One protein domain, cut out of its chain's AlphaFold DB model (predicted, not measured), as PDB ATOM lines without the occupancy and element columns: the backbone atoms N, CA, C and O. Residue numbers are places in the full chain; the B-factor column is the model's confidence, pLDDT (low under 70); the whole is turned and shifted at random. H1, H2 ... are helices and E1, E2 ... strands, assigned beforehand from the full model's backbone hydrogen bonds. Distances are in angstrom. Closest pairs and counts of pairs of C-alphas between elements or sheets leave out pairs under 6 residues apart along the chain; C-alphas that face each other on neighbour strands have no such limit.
ATOM      1  N   PRO A  11     176.327 238.765  80.651       83.88
ATOM      2  CA  PRO A  11     175.682 239.810  81.444       83.88
ATOM      3  C   PRO A  11     174.557 240.512  80.681       83.88
ATOM      4  O   PRO A  11     173.448 240.616  81.191       83.88
ATOM      5  N   ALA A  12     174.796 240.890  79.423       85.00
ATOM      6  CA  ALA A  12     173.778 241.557  78.616       85.00
ATOM      7  C   ALA A  12     172.607 240.620  78.258       85.00
ATOM      8  O   ALA A  12     171.468 241.063  78.155       85.00
ATOM      9  N   ALA A  13     172.860 239.320  78.065       84.00
ATOM     10  CA  ALA A  13     171.806 238.325  77.864       84.00
ATOM     11  C   ALA A  13     170.952 238.140  79.128       84.00
ATOM     12  O   ALA A  13     169.733 238.023  79.027       84.00
ATOM     13  N   LYS A  14     171.579 238.177  80.310       85.38
ATOM     14  CA  LYS A  14     170.888 238.147  81.604       85.38
ATOM     15  C   LYS A  14     170.030 239.397  81.809       85.38
ATOM     16  O   LYS A  14     168.864 239.272  82.159       85.38
ATOM     17  N   GLU A  15     170.570 240.584  81.529       85.31
ATOM     18  CA  GLU A  15     169.837 241.861  81.611       85.31
ATOM     19  C   GLU A  15     168.633 241.915  80.661       85.31
ATOM     20  O   GLU A  15     167.597 242.471  81.008       85.31
ATOM     21  N   ARG A  16     168.741 241.296  79.480       83.00
ATOM     22  CA  ARG A  16     167.636 241.176  78.515       83.00
ATOM     23  C   ARG A  16     166.637 240.056  78.836       83.00
ATOM     24  O   ARG A  16     165.763 239.802  78.015       83.00
ATOM     25  N   GLY A  17     166.790 239.342  79.954       82.19
ATOM     26  CA  GLY A  17     165.926 238.209  80.312       82.19
ATOM     27  C   GLY A  17     166.082 236.980  79.407       82.19
ATOM     28  O   GLY A  17     165.270 236.066  79.457       82.19
ATOM     29  N   GLN A  18     167.128 236.927  78.577       83.81
ATOM     30  CA  GLN A  18     167.395 235.815  77.652       83.81
ATOM     31  C   GLN A  18     168.210 234.686  78.300       83.81
ATOM     32  O   GLN A  18     168.393 233.632  77.695       83.81
ATOM     33  N   LEU A  19     168.747 234.923  79.500       88.94
ATOM     34  CA  LEU A  19     169.563 233.975  80.248       88.94
ATOM     35  C   LEU A  19     169.180 234.005  81.726       88.94
ATOM     36  O   LEU A  19     169.380 235.009  82.409       88.94
ATOM     37  N   VAL A  20     168.729 232.860  82.232       90.75
ATOM     38  CA  VAL A  20     168.657 232.586  83.667       90.75
ATOM     39  C   VAL A  20     169.870 231.743  84.039       90.75
ATOM     40  O   VAL A  20     170.138 230.723  83.410       90.75
ATOM     41  N   PHE A  21     170.622 232.184  85.047       91.50
ATOM     42  CA  PHE A  21     171.820 231.490  85.508       91.50
ATOM     43  C   PHE A  21     171.717 231.203  87.001       91.50
ATOM     44  O   PHE A  21     171.619 232.133  87.805       91.50
ATOM     45  N   LEU A  22     171.744 229.916  87.350       91.75
ATOM     46  CA  LEU A  22     171.827 229.438  88.724       91.75
ATOM     47  C   LEU A  22     173.284 229.097  89.037       91.75
ATOM     48  O   LEU A  22     173.822 228.108  88.547       91.75
ATOM     49  N   GLU A  23     173.918 229.904  89.884       90.44
ATOM     50  CA  GLU A  23     175.254 229.614  90.407       90.44
ATOM     51  C   GLU A  23     175.154 228.519  91.475       90.44
ATOM     52  O   GLU A  23     175.096 228.821  92.668       90.44
ATOM     53  N   GLY A  24     175.102 227.253  91.045       87.88
ATOM     54  CA  GLY A  24     174.883 226.092  91.914       87.88
ATOM     55  C   GLY A  24     175.849 226.051  93.097       87.88
ATOM     56  O   GLY A  24     175.411 226.120  94.237       87.88
ATOM     57  N   LEU A  25     177.161 226.064  92.840       87.19
ATOM     58  CA  LEU A  25     178.179 226.008  93.898       87.19
ATOM     59  C   LEU A  25     178.070 227.172  94.892       87.19
ATOM     60  O   LEU A  25     178.065 226.946  96.099       87.19
ATOM     61  N   LYS A  26     177.927 228.414  94.414       87.94
ATOM     62  CA  LYS A  26     177.761 229.582  95.292       87.94
ATOM     63  C   LYS A  26     176.493 229.462  96.138       87.94
ATOM     64  O   LYS A  26     176.537 229.709  97.339       87.94
ATOM     65  N   SER A  27     175.392 229.040  95.523       86.62
ATOM     66  CA  SER A  27     174.111 228.838  96.203       86.62
ATOM     67  C   SER A  27     174.193 227.698  97.228       86.62
ATOM     68  O   SER A  27     173.632 227.829  98.311       86.62
ATOM     69  N   CYS A  28     174.945 226.621  96.949       86.00
ATOM     70  CA  CYS A  28     175.236 225.560  97.919       86.00
ATOM     71  C   CYS A  28     175.938 226.129  99.158       86.00
ATOM     72  O   CYS A  28     175.505 225.866 100.276       86.00
ATOM     73  N   PHE A  29     176.993 226.933  98.965       84.94
ATOM     74  CA  PHE A  29     177.707 227.579 100.072       84.94
ATOM     75  C   PHE A  29     176.775 228.475 100.896       84.94
ATOM     76  O   PHE A  29     176.819 228.454 102.122       84.94
ATOM     77  N   GLU A  30     175.899 229.241 100.251       85.88
ATOM     78  CA  GLU A  30     174.941 230.077 100.974       85.88
ATOM     79  C   GLU A  30     173.947 229.250 101.793       85.88
ATOM     80  O   GLU A  30     173.714 229.572 102.950       85.88
ATOM     81  N   VAL A  31     173.417 228.156 101.247       84.69
ATOM     82  CA  VAL A  31     172.483 227.272 101.964       84.69
ATOM     83  C   VAL A  31     173.155 226.538 103.133       84.69
ATOM     84  O   VAL A  31     172.537 226.343 104.180       84.69
ATOM     85  N   LEU A  32     174.417 226.131 102.972       82.19
ATOM     86  CA  LEU A  32     175.173 225.419 104.004       82.19
ATOM     87  C   LEU A  32     175.606 226.334 105.153       82.19
ATOM     88  O   LEU A  32     175.540 225.927 106.310       82.19
ATOM     89  N   PHE A  33     176.046 227.557 104.839       82.31
ATOM     90  CA  PHE A  33     176.747 228.416 105.798       82.31
ATOM     91  C   PHE A  33     175.986 229.684 106.212       82.31
ATOM     92  O   PHE A  33     176.426 230.349 107.148       82.31
ATOM     93  N   LYS A  34     174.867 230.050 105.567       74.38
ATOM     94  CA  LYS A  34     174.019 231.174 106.009       74.38
ATOM     95  C   LYS A  34     172.785 230.666 106.754       74.38
ATOM     96  O   LYS A  34     172.162 229.682 106.360       74.38
ATOM     97  N   GLU A  35     172.435 231.345 107.843       59.12
ATOM     98  CA  GLU A  35     171.352 230.918 108.736       59.12
ATOM     99  C   GLU A  35     169.950 231.167 108.152       59.12
ATOM    100  O   GLU A  35     169.065 230.347 108.401       59.12
ATOM    101  N   GLU A  36     169.757 232.176 107.288       56.62
ATOM    102  CA  GLU A  36     168.437 232.512 106.727       56.62
ATOM    103  C   GLU A  36     168.456 232.880 105.227       56.62
ATOM    104  O   GLU A  36     169.324 233.638 104.778       56.62
ATOM    105  N   PRO A  37     167.480 232.394 104.429       55.59
ATOM    106  CA  PRO A  37     167.226 232.917 103.094       55.59
ATOM    107  C   PRO A  37     166.599 234.324 103.193       55.59
ATOM    108  O   PRO A  37     165.604 234.498 103.894       55.59
ATOM    109  N   PRO A  38     167.104 235.333 102.458       54.62
ATOM    110  CA  PRO A  38     166.681 236.731 102.610       54.62
ATOM    111  C   PRO A  38     165.231 237.037 102.186       54.62
ATOM    112  O   PRO A  38     164.764 238.151 102.401       54.62
ATOM    113  N   THR A  39     164.515 236.100 101.556       58.56
ATOM    114  CA  THR A  39     163.254 236.383 100.838       58.56
ATOM    115  C   THR A  39     162.076 235.466 101.175       58.56
ATOM    116  O   THR A  39     161.026 235.595 100.550       58.56
ATOM    117  N   GLY A  40     162.194 234.534 102.129       60.28
ATOM    118  CA  GLY A  40     161.098 233.608 102.475       60.28
ATOM    119  C   GLY A  40     160.668 232.652 101.346       60.28
ATOM    120  O   GLY A  40     159.751 231.856 101.532       60.28
ATOM    121  N   GLN A  41     161.327 232.700 100.183       61.94
ATOM    122  CA  GLN A  41     161.145 231.735  99.104       61.94
ATOM    123  C   GLN A  41     162.055 230.518  99.324       61.94
ATOM    124  O   GLN A  41     163.214 230.690  99.719       61.94
ATOM    125  N   PRO A  42     161.559 229.295  99.063       70.31
ATOM    126  CA  PRO A  42     162.362 228.086  99.184       70.31
ATOM    127  C   PRO A  42     163.551 228.134  98.220       70.31
ATOM    128  O   PRO A  42     163.396 228.428  97.033       70.31
ATOM    129  N   SER A  43     164.752 227.851  98.734       85.12
ATOM    130  CA  SER A  43     165.957 227.768  97.905       85.12
ATOM    131  C   SER A  43     165.830 226.598  96.922       85.12
ATOM    132  O   SER A  43     165.452 225.501  97.345       85.12
ATOM    133  N   PRO A  44     166.228 226.754  95.644       88.94
ATOM    134  CA  PRO A  44     166.294 225.636  94.699       88.94
ATOM    135  C   PRO A  44     167.143 224.466  95.219       88.94
ATOM    136  O   PRO A  44     166.933 223.322  94.827       88.94
ATOM    137  N   LEU A  45     168.087 224.752  96.123       89.50
ATOM    138  CA  LEU A  45     169.012 223.791  96.721       89.50
ATOM    139  C   LEU A  45     168.668 223.447  98.179       89.50
ATOM    140  O   LEU A  45     169.532 223.004  98.933       89.50
ATOM    141  N   GLN A  46     167.413 223.639  98.605       86.50
ATOM    142  CA  GLN A  46     166.978 223.322  99.975       86.50
ATOM    143  C   GLN A  46     167.213 221.852 100.371       86.50
ATOM    144  O   GLN A  46     167.409 221.561 101.551       86.50
ATOM    145  N   PHE A  47     167.267 220.940  99.390       87.62
ATOM    146  CA  PHE A  47     167.522 219.511  99.601       87.62
ATOM    147  C   PHE A  47     168.845 219.244 100.338       87.62
ATOM    148  O   PHE A  47     168.955 218.236 101.030       87.62
ATOM    149  N   ILE A  48     169.811 220.166 100.249       87.12
ATOM    150  CA  ILE A  48     171.098 220.088 100.951       87.12
ATOM    151  C   ILE A  48     170.906 220.135 102.477       87.12
ATOM    152  O   ILE A  48     171.624 219.460 103.209       87.12
ATOM    153  N   ARG A  49     169.929 220.908 102.973       80.94
ATOM    154  CA  ARG A  49     169.601 221.005 104.409       80.94
ATOM    155  C   ARG A  49     168.594 219.953 104.862       80.94
ATOM    156  O   ARG A  49     168.670 219.485 105.991       80.94
ATOM    157  N   GLU A  50     167.654 219.590 103.993       73.19
ATOM    158  CA  GLU A  50     166.543 218.674 104.302       73.19
ATOM    159  C   GLU A  50     166.929 217.183 104.233       73.19
ATOM    160  O   GLU A  50     166.059 216.316 104.285       73.19
ATOM    161  N   GLY A  51     168.221 216.861 104.107       65.06
ATOM    162  CA  GLY A  51     168.701 215.478 104.067       65.06
ATOM    163  C   GLY A  51     168.388 214.741 102.760       65.06
ATOM    164  O   GLY A  51     168.209 213.527 102.780       65.06
ATOM    165  N   GLY A  52     168.303 215.455 101.630       63.31
ATOM    166  CA  GLY A  52     168.341 214.844 100.295       63.31
ATOM    167  C   GLY A  52     167.079 214.100  99.850       63.31
ATOM    168  O   GLY A  52     167.175 213.145  99.089       63.31
ATOM    169  N   SER A  53     165.881 214.499 100.295       72.19
ATOM    170  CA  SER A  53     164.666 213.717  99.996       72.19
ATOM    171  C   SER A  53     164.281 213.660  98.508       72.19
ATOM    172  O   SER A  53     163.722 212.654  98.078       72.19
ATOM    173  N   ASN A  54     164.512 214.733  97.735       84.88
ATOM    174  CA  ASN A  54     164.310 214.812  96.281       84.88
ATOM    175  C   ASN A  54     164.803 216.163  95.715       84.88
ATOM    176  O   ASN A  54     165.096 217.103  96.453       84.88
ATOM    177  N   LEU A  55     164.833 216.280  94.384       93.56
ATOM    178  CA  LEU A  55     165.225 217.489  93.641       93.56
ATOM    179  C   LEU A  55     164.029 218.344  93.174       93.56
ATOM    180  O   LEU A  55     164.134 219.102  92.207       93.56
ATOM    181  N   LYS A  56     162.871 218.246  93.840       92.38
ATOM    182  CA  LYS A  56     161.647 218.942  93.408       92.38
ATOM    183  C   LYS A  56     161.803 220.460  93.425       92.38
ATOM    184  O   LYS A  56     161.395 221.101  92.467       92.38
ATOM    185  N   ALA A  57     162.402 221.038  94.467       91.56
ATOM    186  CA  ALA A  57     162.607 222.489  94.549       91.56
ATOM    187  C   ALA A  57     163.482 223.016  93.397       91.56
ATOM    188  O   ALA A  57     163.175 224.051  92.804       91.56
ATOM    189  N   LEU A  58     164.521 222.261  93.024       94.00
ATOM    190  CA  LEU A  58     165.371 222.579  91.880       94.00
ATOM    191  C   LEU A  58     164.590 222.495  90.563       94.00
ATOM    192  O   LEU A  58     164.697 223.381  89.717       94.00
ATOM    193  N   TYR A  59     163.763 221.461  90.400       95.00
ATOM    194  CA  TYR A  59     162.878 221.338  89.244       95.00
ATOM    195  C   TYR A  59     161.849 222.476  89.167       95.00
ATOM    196  O   TYR A  59     161.640 223.039  88.096       95.00
ATOM    197  N   GLU A  60     161.230 222.858  90.283       93.56
ATOM    198  CA  GLU A  60     160.275 223.968  90.334       93.56
ATOM    199  C   GLU A  60     160.931 225.298  89.961       93.56
ATOM    200  O   GLU A  60     160.336 226.098  89.235       93.56
ATOM    201  N   PHE A  61     162.183 225.509  90.378       93.44
ATOM    202  CA  PHE A  61     162.978 226.647  89.930       93.44
ATOM    203  C   PHE A  61     163.171 226.642  88.407       93.44
ATOM    204  O   PHE A  61     162.929 227.665  87.763       93.44
ATOM    205  N   VAL A  62     163.545 225.501  87.814       94.12
ATOM    206  CA  VAL A  62     163.677 225.361  86.353       94.12
ATOM    207  C   VAL A  62     162.342 225.642  85.663       94.12
ATOM    208  O   VAL A  62     162.283 226.453  84.742       94.12
ATOM    209  N   ARG A  63     161.252 225.025  86.127       92.62
ATOM    210  CA  ARG A  63     159.910 225.191  85.558       92.62
ATOM    211  C   ARG A  63     159.458 226.651  85.590       92.62
ATOM    212  O   ARG A  63     158.993 227.166  84.578       92.62
ATOM    213  N   THR A  64     159.633 227.320  86.726       91.12
ATOM    214  CA  THR A  64     159.244 228.725  86.906       91.12
ATOM    215  C   THR A  64     160.092 229.646  86.032       91.12
ATOM    216  O   THR A  64     159.552 230.524  85.371       91.12
ATOM    217  N   SER A  65     161.402 229.394  85.950       89.62
ATOM    218  CA  SER A  65     162.333 230.174  85.119       89.62
ATOM    219  C   SER A  65     162.074 230.034  83.617       89.62
ATOM    220  O   SER A  65     162.457 230.906  82.844       89.62
ATOM    221  N   LEU A  66     161.462 228.925  83.200       87.31
ATOM    222  CA  LEU A  66     161.137 228.634  81.804       87.31
ATOM    223  C   LEU A  66     159.667 228.897  81.457       87.31
ATOM    224  O   LEU A  66     159.252 228.629  80.330       87.31
ATOM    225  N   THR A  67     158.867 229.389  82.402       79.44
ATOM    226  CA  THR A  67     157.495 229.800  82.108       79.44
ATOM    227  C   THR A  67     157.557 231.168  81.424       79.44
ATOM    228  O   THR A  67     158.056 232.110  82.039       79.44
ATOM    229  N   PRO A  68     157.114 231.296  80.161       70.19
ATOM    230  CA  PRO A  68     157.186 232.565  79.450       70.19
ATOM    231  C   PRO A  68     156.310 233.607  80.149       70.19
ATOM    232  O   PRO A  68     155.151 233.335  80.472       70.19
ATOM    233  N   SER A  69     156.855 234.802  80.364       65.56
ATOM    234  CA  SER A  69     156.046 235.962  80.743       65.56
ATOM    235  C   SER A  69     155.228 236.413  79.526       65.56
ATOM    236  O   SER A  69     155.643 236.183  78.392       65.56
ATOM    237  N   GLU A  70     154.095 237.100  79.713       58.25
ATOM    238  CA  GLU A  70     153.260 237.578  78.588       58.25
ATOM    239  C   GLU A  70     154.020 238.474  77.580       58.25
ATOM    240  O   GLU A  70     153.593 238.640  76.439       58.25
ATOM    241  N   SER A  71     155.168 239.025  77.984       59.22
ATOM    242  CA  SER A  71     156.068 239.858  77.179       59.22
ATOM    243  C   SER A  71     157.161 239.096  76.418       59.22
ATOM    244  O   SER A  71     157.875 239.704  75.619       59.22
ATOM    245  N   ASP A  72     157.346 237.802  76.675       62.25
ATOM    246  CA  ASP A  72     158.530 237.072  76.229       62.25
ATOM    247  C   ASP A  72     158.335 236.427  74.851       62.25
ATOM    248  O   ASP A  72     157.445 235.612  74.619       62.25
ATOM    249  N   SER A  73     159.212 236.774  73.905       62.84
ATOM    250  CA  SER A  73     159.111 236.360  72.499       62.84
ATOM    251  C   SER A  73     159.897 235.089  72.146       62.84
ATOM    252  O   SER A  73     160.047 234.771  70.960       62.84
ATOM    253  N   TRP A  74     160.499 234.402  73.120       70.81
ATOM    254  CA  TRP A  74     161.389 233.272  72.845       70.81
ATOM    255  C   TRP A  74     160.596 231.968  72.679       70.81
ATOM    256  O   TRP A  74     159.752 231.616  73.495       70.81
ATOM    257  N   LYS A  75     160.842 231.258  71.567       70.44
ATOM    258  CA  LYS A  75     159.980 230.152  71.103       70.44
ATOM    259  C   LYS A  75     160.403 228.761  71.584       70.44
ATOM    260  O   LYS A  75     159.572 227.862  71.575       70.44
ATOM    261  N   CYS A  76     161.668 228.583  71.974       84.06
ATOM    262  CA  CYS A  76     162.245 227.285  72.337       84.06
ATOM    263  C   CYS A  76     163.378 227.478  73.366       84.06
ATOM    264  O   CYS A  76     164.455 227.940  72.977       84.06
ATOM    265  N   PRO A  77     163.183 227.144  74.654       91.19
ATOM    266  CA  PRO A  77     164.236 227.272  75.657       91.19
ATOM    267  C   PRO A  77     165.334 226.224  75.485       91.19
ATOM    268  O   PRO A  77     165.107 225.130  74.965       91.19
ATOM    269  N   VAL A  78     166.517 226.535  76.010       93.31
ATOM    270  CA  VAL A  78     167.594 225.561  76.196       93.31
ATOM    271  C   VAL A  78     167.949 225.511  77.674       93.31
ATOM    272  O   VAL A  78     168.335 226.524  78.252       93.31
ATOM    273  N   LEU A  79     167.822 224.331  78.279       95.94
ATOM    274  CA  LEU A  79     168.305 224.062  79.630       95.94
ATOM    275  C   LEU A  79     169.699 223.444  79.539       95.94
ATOM    276  O   LEU A  79     169.860 222.367  78.964       95.94
ATOM    277  N   LEU A  80     170.687 224.121  80.119       96.50
ATOM    278  CA  LEU A  80     172.045 223.612  80.275       96.50
ATOM    279  C   LEU A  80     172.249 223.204  81.734       96.50
ATOM    280  O   LEU A  80     172.126 224.042  82.627       96.50
ATOM    281  N   VAL A  81     172.552 221.930  81.967       96.06
ATOM    282  CA  VAL A  81     172.922 221.399  83.284       96.06
ATOM    283  C   VAL A  81     174.413 221.089  83.251       96.06
ATOM    284  O   VAL A  81     174.830 220.111  82.628       96.06
ATOM    285  N   ASP A  82     175.201 221.965  83.873       93.88
ATOM    286  CA  ASP A  82     176.645 221.790  84.007       93.88
ATOM    287  C   ASP A  82     176.941 220.833  85.165       93.88
ATOM    288  O   ASP A  82     176.544 221.079  86.301       93.88
ATOM    289  N   ASP A  83     177.574 219.721  84.815       92.31
ATOM    290  CA  ASP A  83     177.916 218.568  85.644       92.31
ATOM    291  C   ASP A  83     176.849 218.090  86.649       92.31
ATOM    292  O   ASP A  83     176.848 218.423  87.836       92.31
ATOM    293  N   VAL A  84     175.967 217.202  86.188       93.44
ATOM    294  CA  VAL A  84     174.920 216.610  87.033       93.44
ATOM    295  C   VAL A  84     175.471 215.646  88.095       93.44
ATOM    296  O   VAL A  84     174.802 215.396  89.099       93.44
ATOM    297  N   SER A  85     176.688 215.120  87.909       90.38
ATOM    298  CA  SER A  85     177.291 214.139  88.825       90.38
ATOM    299  C   SER A  85     177.591 214.735  90.205       90.38
ATOM    300  O   SER A  85     177.499 214.039  91.213       90.38
ATOM    301  N   VAL A  86     177.800 216.056  90.282       91.19
ATOM    302  CA  VAL A  86     177.967 216.797  91.544       91.19
ATOM    303  C   VAL A  86     176.776 216.600  92.489       91.19
ATOM    304  O   VAL A  86     176.949 216.628  93.706       91.19
ATOM    305  N   LEU A  87     175.567 216.359  91.967       92.19
ATOM    306  CA  LEU A  87     174.391 216.094  92.801       92.19
ATOM    307  C   LEU A  87     174.538 214.799  93.614       92.19
ATOM    308  O   LEU A  87     174.076 214.759  94.752       92.19
ATOM    309  N   LEU A  88     175.227 213.787  93.074       91.88
ATOM    310  CA  LEU A  88     175.548 212.556  93.803       91.88
ATOM    311  C   LEU A  88     176.487 212.863  94.975       91.88
ATOM    312  O   LEU A  88     176.239 212.452  96.105       91.88
ATOM    313  N   SER A  89     177.505 213.700  94.748       89.19
ATOM    314  CA  SER A  89     178.418 214.158  95.807       89.19
ATOM    315  C   SER A  89     177.728 214.997  96.893       89.19
ATOM    316  O   SER A  89     178.242 215.099  98.004       89.19
ATOM    317  N   LEU A  90     176.565 215.586  96.593       89.25
ATOM    318  CA  LEU A  90     175.714 216.291  97.557       89.25
ATOM    319  C   LEU A  90     174.741 215.357  98.304       89.25
ATOM    320  O   LEU A  90     173.899 215.840  99.060       89.25
ATOM    321  N   GLY A  91     174.859 214.038  98.120       89.19
ATOM    322  CA  GLY A  91     174.078 213.022  98.828       89.19
ATOM    323  C   GLY A  91     172.767 212.630  98.148       89.19
ATOM    324  O   GLY A  91     171.954 211.939  98.761       89.19
ATOM    325  N   MET A  92     172.535 213.060  96.904       92.25
ATOM    326  CA  MET A  92     171.366 212.624  96.137       92.25
ATOM    327  C   MET A  92     171.590 211.227  95.574       92.25
ATOM    328  O   MET A  92     172.669 210.921  95.076       92.25
ATOM    329  N   ARG A  93     170.551 210.390  95.578       93.19
ATOM    330  CA  ARG A  93     170.652 209.054  94.980       93.19
ATOM    331  C   ARG A  93     170.553 209.162  93.456       93.19
ATOM    332  O   ARG A  93     169.865 210.060  92.956       93.19
ATOM    333  N   PRO A  94     171.102 208.196  92.700       94.56
ATOM    334  CA  PRO A  94     170.963 208.150  91.244       94.56
ATOM    335  C   PRO A  94     169.523 208.306  90.748       94.56
ATOM    336  O   PRO A  94     169.273 209.023  89.785       94.56
ATOM    337  N   VAL A  95     168.559 207.683  91.432       94.31
ATOM    338  CA  VAL A  95     167.134 207.770  91.070       94.31
ATOM    339  C   VAL A  95     166.612 209.202  91.182       94.31
ATOM    340  O   VAL A  95     165.929 209.661  90.274       94.31
ATOM    341  N   ASP A  96     166.985 209.938  92.232       94.75
ATOM    342  CA  ASP A  96     166.520 211.315  92.435       94.75
ATOM    343  C   ASP A  96     167.065 212.246  91.334       94.75
ATOM    344  O   ASP A  96     166.359 213.131  90.842       94.75
ATOM    345  N   VAL A  97     168.311 212.009  90.900       95.44
ATOM    346  CA  VAL A  97     168.955 212.714  89.780       95.44
ATOM    347  C   VAL A  97     168.275 212.390  88.449       95.44
ATOM    348  O   VAL A  97     167.984 213.290  87.657       95.44
ATOM    349  N   LEU A  98     167.992 211.113  88.194       96.00
ATOM    350  CA  LEU A  98     167.328 210.678  86.966       96.00
ATOM    351  C   LEU A  98     165.886 211.183  86.884       96.00
ATOM    352  O   LEU A  98     165.468 211.624  85.811       96.00
ATOM    353  N   ASP A  99     165.160 211.201  88.002       95.81
ATOM    354  CA  ASP A  99     163.826 211.794  88.091       95.81
ATOM    355  C   ASP A  99     163.876 213.286  87.753       95.81
ATOM    356  O   ASP A  99     163.106 213.760  86.915       95.81
ATOM    357  N   PHE A 100     164.825 214.033  88.324       96.62
ATOM    358  CA  PHE A 100     165.016 215.451  88.008       96.62
ATOM    359  C   PHE A 100     165.236 215.697  86.512       96.62
ATOM    360  O   PHE A 100     164.550 216.533  85.913       96.62
ATOM    361  N   ILE A 101     166.153 214.952  85.885       96.94
ATOM    362  CA  ILE A 101     166.410 215.083  84.447       96.94
ATOM    363  C   ILE A 101     165.182 214.670  83.634       96.94
ATOM    364  O   ILE A 101     164.842 215.341  82.656       96.94
ATOM    365  N   HIS A 102     164.473 213.618  84.041       95.75
ATOM    366  CA  HIS A 102     163.246 213.182  83.387       95.75
ATOM    367  C   HIS A 102     162.175 214.281  83.392       95.75
ATOM    368  O   HIS A 102     161.656 214.624  82.326       95.75
ATOM    369  N   TYR A 103     161.891 214.885  84.549       96.25
ATOM    370  CA  TYR A 103     160.931 215.986  84.661       96.25
ATOM    371  C   TYR A 103     161.362 217.210  83.847       96.25
ATOM    372  O   TYR A 103     160.542 217.805  83.142       96.25
ATOM    373  N   CYS A 104     162.655 217.551  83.857       96.38
ATOM    374  CA  CYS A 104     163.187 218.619  83.015       96.38
ATOM    375  C   CYS A 104     162.959 218.331  81.526       96.38
ATOM    376  O   CYS A 104     162.468 219.194  80.804       96.38
ATOM    377  N   ARG A 105     163.247 217.111  81.054       95.12
ATOM    378  CA  ARG A 105     163.010 216.715  79.655       95.12
ATOM    379  C   ARG A 105     161.525 216.734  79.299       95.12
ATOM    380  O   ARG A 105     161.176 217.219  78.225       95.12
ATOM    381  N   ALA A 106     160.656 216.245  80.181       94.94
ATOM    382  CA  ALA A 106     159.213 216.252  79.959       94.94
ATOM    383  C   ALA A 106     158.679 217.684  79.781       94.94
ATOM    384  O   ALA A 106     157.914 217.948  78.855       94.94
ATOM    385  N   THR A 107     159.129 218.626  80.605       94.12
ATOM    386  CA  THR A 107     158.717 220.032  80.505       94.12
ATOM    387  C   THR A 107     159.363 220.724  79.305       94.12
ATOM    388  O   THR A 107     158.670 221.260  78.441       94.12
ATOM    389  N   VAL A 108     160.687 220.665  79.182       93.88
ATOM    390  CA  VAL A 108     161.431 221.416  78.164       93.88
ATOM    391  C   VAL A 108     161.210 220.848  76.765       93.88
ATOM    392  O   VAL A 108     160.816 221.584  75.863       93.88
ATOM    393  N   CYS A 109     161.422 219.548  76.563       92.62
ATOM    394  CA  CYS A 109     161.359 218.950  75.229       92.62
ATOM    395  C   CYS A 109     159.911 218.740  74.769       92.62
ATOM    396  O   CYS A 109     159.577 219.036  73.619       92.62
ATOM    397  N   SER A 110     159.032 218.240  75.645       89.19
ATOM    398  CA  SER A 110     157.666 217.885  75.234       89.19
ATOM    399  C   SER A 110     156.718 219.082  75.229       89.19
ATOM    400  O   SER A 110     155.991 219.249  74.243       89.19
ATOM    401  N   GLN A 111     156.726 219.913  76.282       89.81
ATOM    402  CA  GLN A 111     155.796 221.046  76.415       89.81
ATOM    403  C   GLN A 111     156.329 222.301  75.716       89.81
ATOM    404  O   GLN A 111     155.625 222.881  74.894       89.81
ATOM    405  N   LEU A 112     157.586 222.678  75.977       89.88
ATOM    406  CA  LEU A 112     158.170 223.934  75.481       89.88
ATOM    407  C   LEU A 112     158.905 223.801  74.137       89.88
ATOM    408  O   LEU A 112     159.432 224.788  73.628       89.88
ATOM    409  N   LYS A 113     158.971 222.589  73.564       90.81
ATOM    410  CA  LYS A 113     159.698 222.289  72.310       90.81
ATOM    411  C   LYS A 113     161.153 222.788  72.320       90.81
ATOM    412  O   LYS A 113     161.697 223.174  71.288       90.81
ATOM    413  N   GLY A 114     161.755 222.810  73.505       92.69
ATOM    414  CA  GLY A 114     163.130 223.205  73.756       92.69
ATOM    415  C   GLY A 114     164.098 222.027  73.745       92.69
ATOM    416  O   GLY A 114     163.747 220.909  73.368       92.69
ATOM    417  N   ASN A 115     165.323 222.280  74.201       94.06
ATOM    418  CA  ASN A 115     166.368 221.264  74.326       94.06
ATOM    419  C   ASN A 115     166.942 221.233  75.742       94.06
ATOM    420  O   ASN A 115     167.090 222.268  76.388       94.06
ATOM    421  N   VAL A 116     167.311 220.038  76.199       96.38
ATOM    422  CA  VAL A 116     168.058 219.838  77.445       96.38
ATOM    423  C   VAL A 116     169.435 219.298  77.084       96.38
ATOM    424  O   VAL A 116     169.535 218.302  76.368       96.38
ATOM    425  N   VAL A 117     170.480 219.951  77.580       97.19
ATOM    426  CA  VAL A 117     171.869 219.503  77.465       97.19
ATOM    427  C   VAL A 117     172.390 219.270  78.873       97.19
ATOM    428  O   VAL A 117     172.314 220.159  79.719       97.19
ATOM    429  N   VAL A 118     172.898 218.068  79.118       97.06
ATOM    430  CA  VAL A 118     173.409 217.647  80.424       97.06
ATOM    431  C   VAL A 118     174.856 217.225  80.245       97.06
ATOM    432  O   VAL A 118     175.148 216.398  79.381       97.06
ATOM    433  N   LEU A 119     175.747 217.792  81.052       96.06
ATOM    434  CA  LEU A 119     177.104 217.291  81.205       96.06
ATOM    435  C   LEU A 119     177.125 216.268  82.345       96.06
ATOM    436  O   LEU A 119     176.562 216.501  83.413       96.06
ATOM    437  N   VAL A 120     177.779 215.136  82.107       93.69
ATOM    438  CA  VAL A 120     178.058 214.114  83.118       93.69
ATOM    439  C   VAL A 120     179.490 213.630  82.920       93.69
ATOM    440  O   VAL A 120     179.923 213.423  81.783       93.69
ATOM    441  N   HIS A 121     180.229 213.469  84.013       89.12
ATOM    442  CA  HIS A 121     181.568 212.900  83.970       89.12
ATOM    443  C   HIS A 121     181.493 211.374  83.975       89.12
ATOM    444  O   HIS A 121     180.848 210.771  84.827       89.12
ATOM    445  N   SER A 122     182.180 210.747  83.025       84.81
ATOM    446  CA  SER A 122     182.417 209.307  83.018       84.81
ATOM    447  C   SER A 122     183.900 209.061  83.265       84.81
ATOM    448  O   SER A 122     184.753 209.689  82.637       84.81
ATOM    449  N   SER A 123     184.207 208.175  84.204       75.25
ATOM    450  CA  SER A 123     185.564 207.772  84.558       75.25
ATOM    451  C   SER A 123     185.697 206.266  84.354       75.25
ATOM    452  O   SER A 123     185.041 205.483  85.027       75.25
ATOM    453  N   GLU A 124     186.569 205.851  83.431       67.12
ATOM    454  CA  GLU A 124     186.762 204.431  83.072       67.12
ATOM    455  C   GLU A 124     187.373 203.580  84.207       67.12
ATOM    456  O   GLU A 124     187.347 202.358  84.137       67.12
ATOM    457  N   ASN A 125     187.907 204.220  85.256       63.50
ATOM    458  CA  ASN A 125     188.618 203.577  86.369       63.50
ATOM    459  C   ASN A 125     187.957 203.837  87.733       63.50
ATOM    460  O   ASN A 125     188.645 203.897  88.751       63.50
ATOM    461  N   SER A 126     186.655 204.105  87.753       69.44
ATOM    462  CA  SER A 126     185.945 204.471  88.976       69.44
ATOM    463  C   SER A 126     185.045 203.340  89.433       69.44
ATOM    464  O   SER A 126     184.118 202.990  88.720       69.44
ATOM    465  N   ASP A 127     185.228 202.858  90.662       79.19
ATOM    466  CA  ASP A 127     184.289 201.934  91.329       79.19
ATOM    467  C   ASP A 127     182.969 202.636  91.747       79.19
ATOM    468  O   ASP A 127     182.215 202.156  92.596       79.19
ATOM    469  N   ASP A 128     182.683 203.804  91.167       87.62
ATOM    470  CA  ASP A 128     181.492 204.607  91.441       87.62
ATOM    471  C   ASP A 128     180.297 204.080  90.639       87.62
ATOM    472  O   ASP A 128     179.891 204.622  89.608       87.62
ATOM    473  N   THR A 129     179.729 202.992  91.153       90.56
ATOM    474  CA  THR A 129     178.540 202.341  90.584       90.56
ATOM    475  C   THR A 129     177.324 203.270  90.488       90.56
ATOM    476  O   THR A 129     176.474 203.090  89.613       90.56
ATOM    477  N   GLU A 130     177.226 204.280  91.361       91.62
ATOM    478  CA  GLU A 130     176.123 205.241  91.359       91.62
ATOM    479  C   GLU A 130     176.238 206.200  90.175       91.62
ATOM    480  O   GLU A 130     175.266 206.398  89.436       91.62
ATOM    481  N   ASN A 131     177.433 206.743  89.936       92.50
ATOM    482  CA  ASN A 131     177.689 207.581  88.773       92.50
ATOM    483  C   ASN A 131     177.573 206.794  87.461       92.50
ATOM    484  O   ASN A 131     176.959 207.278  86.508       92.50
ATOM    485  N   GLU A 132     178.079 205.558  87.409       92.44
ATOM    486  CA  GLU A 132     177.912 204.684  86.239       92.44
ATOM    487  C   GLU A 132     176.435 204.464  85.889       92.44
ATOM    488  O   GLU A 132     176.054 204.520  84.715       92.44
ATOM    489  N   LEU A 133     175.579 204.262  86.896       93.44
ATOM    490  CA  LEU A 133     174.139 204.123  86.696       93.44
ATOM    491  C   LEU A 133     173.536 205.386  86.063       93.44
ATOM    492  O   LEU A 133     172.758 205.277  85.108       93.44
ATOM    493  N   VAL A 134     173.912 206.575  86.549       94.94
ATOM    494  CA  VAL A 134     173.455 207.858  85.988       94.94
ATOM    495  C   VAL A 134     173.939 208.031  84.549       94.94
ATOM    496  O   VAL A 134     173.124 208.302  83.666       94.94
ATOM    497  N   VAL A 135     175.233 207.823  84.282       94.06
ATOM    498  CA  VAL A 135     175.822 207.923  82.935       94.06
ATOM    499  C   VAL A 135     175.098 206.997  81.959       94.06
ATOM    500  O   VAL A 135     174.651 207.440  80.898       94.06
ATOM    501  N   ASN A 136     174.923 205.727  82.325       93.25
ATOM    502  CA  ASN A 136     174.268 204.740  81.473       93.25
ATOM    503  C   ASN A 136     172.816 205.130  81.183       93.25
ATOM    504  O   ASN A 136     172.399 205.167  80.020       93.25
ATOM    505  N   ALA A 137     172.048 205.486  82.213       94.38
ATOM    506  CA  ALA A 137     170.658 205.892  82.050       94.38
ATOM    507  C   ALA A 137     170.515 207.149  81.170       94.38
ATOM    508  O   ALA A 137     169.682 207.165  80.257       94.38
ATOM    509  N   LEU A 138     171.361 208.167  81.361       94.19
ATOM    510  CA  LEU A 138     171.367 209.373  80.528       94.19
ATOM    511  C   LEU A 138     171.741 209.062  79.073       94.19
ATOM    512  O   LEU A 138     171.084 209.558  78.153       94.19
ATOM    513  N   CYS A 139     172.728 208.195  78.839       92.12
ATOM    514  CA  CYS A 139     173.084 207.714  77.502       92.12
ATOM    515  C   CYS A 139     171.907 207.008  76.811       92.12
ATOM    516  O   CYS A 139     171.653 207.232  75.624       92.12
ATOM    517  N   HIS A 140     171.148 206.186  77.541       91.12
ATOM    518  CA  HIS A 140     169.963 205.515  77.004       91.12
ATOM    519  C   HIS A 140     168.836 206.489  76.639       91.12
ATOM    520  O   HIS A 140     168.161 206.278  75.631       91.12
ATOM    521  N   GLN A 141     168.645 207.546  77.428       89.88
ATOM    522  CA  GLN A 141     167.578 208.536  77.241       89.88
ATOM    523  C   GLN A 141     167.921 209.633  76.218       89.88
ATOM    524  O   GLN A 141     167.020 210.336  75.745       89.88
ATOM    525  N   SER A 142     169.202 209.805  75.889       92.06
ATOM    526  CA  SER A 142     169.695 210.872  75.016       92.06
ATOM    527  C   SER A 142     169.392 210.617  73.543       92.06
ATOM    528  O   SER A 142     169.475 209.494  73.056       92.06
ATOM    529  N   ASN A 143     169.094 211.690  72.806       90.94
ATOM    530  CA  ASN A 143     168.928 211.663  71.347       90.94
ATOM    531  C   ASN A 143     170.259 211.855  70.602       90.94
ATOM    532  O   ASN A 143     170.400 211.450  69.447       90.94
TER     533      ASN A 143
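This is residues 11 to 143 of the 204 residues of a protein of Alligator sinensis (UniProt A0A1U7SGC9). The long helix H5 is the middle of this domain: H3 packs beside it with a shallow tilt, H6 packs beside its beginning, and a small pair of parallel strands, E1 and E2, packs on its residues 101 to 109. H2 and H1 lie away from this core, and residues 33 to 41, of which 33 belongs to H2, stick out free. The 133 printed residues hold six named helices and two named strands, in the order H1 H2 H3 E1 H4 H5 E2 H6, and the class is mostly helix. The whole is compact, with a radius of gyration of the C-alphas of 15.7 A and spans of 49 by 42 by 25 A.

H1 is residues 11 to 15, from C-alpha 11 at (175.682, 239.810, 81.444). H2 is residues 24 to 33, 14.2 A long, and H3 residues 56 to 65, 14.0 A. E1 is residues 78 to 81 and H4 residues 86 to 89. H5, residues 94 to 111, is 24.8 A long. E2 is residues 115 to 118, and H6 residues 129 to 141, 18.3 A, ending at (167.578, 208.536, 77.241).

The hub H5 touches H3 with residues 100 to 107 alone, closest at the C-alphas of Tyr 59 and Phe 100, 6.4 A. H5 touches H6 with residues 94 to 98 alone, closest at the C-alphas of Pro 94 and Val 134, 5.8 A; they run the same way at a shallow tilt of 19 degrees. H4 and H5 only just touch, with 3 pairs of C-alphas within 8 A, only at the corner; Leu 88 and Pro 94 have the closest C-alphas, 6.9 A. E1, H4, H5 and E2 form a strand-helix-strand unit, parallel neighbour strands joined through helices, with a right-handed crossover; N 79 and O 115 are within hydrogen-bond range at 2.9 A. Every O i to N i+4 pair is within range in H1, H2, H3, H5 and H6; H4 is too short for one.

The C-alphas farthest apart, of Glu 70 and Asn 125, are 49.7 A apart. The printed part has no cut; the links H2 to H3 and H3 to E1 are long. The pLDDT is under 70 at residues 35 to 41, 51 to 52, 69 to 73 and 124 to 126.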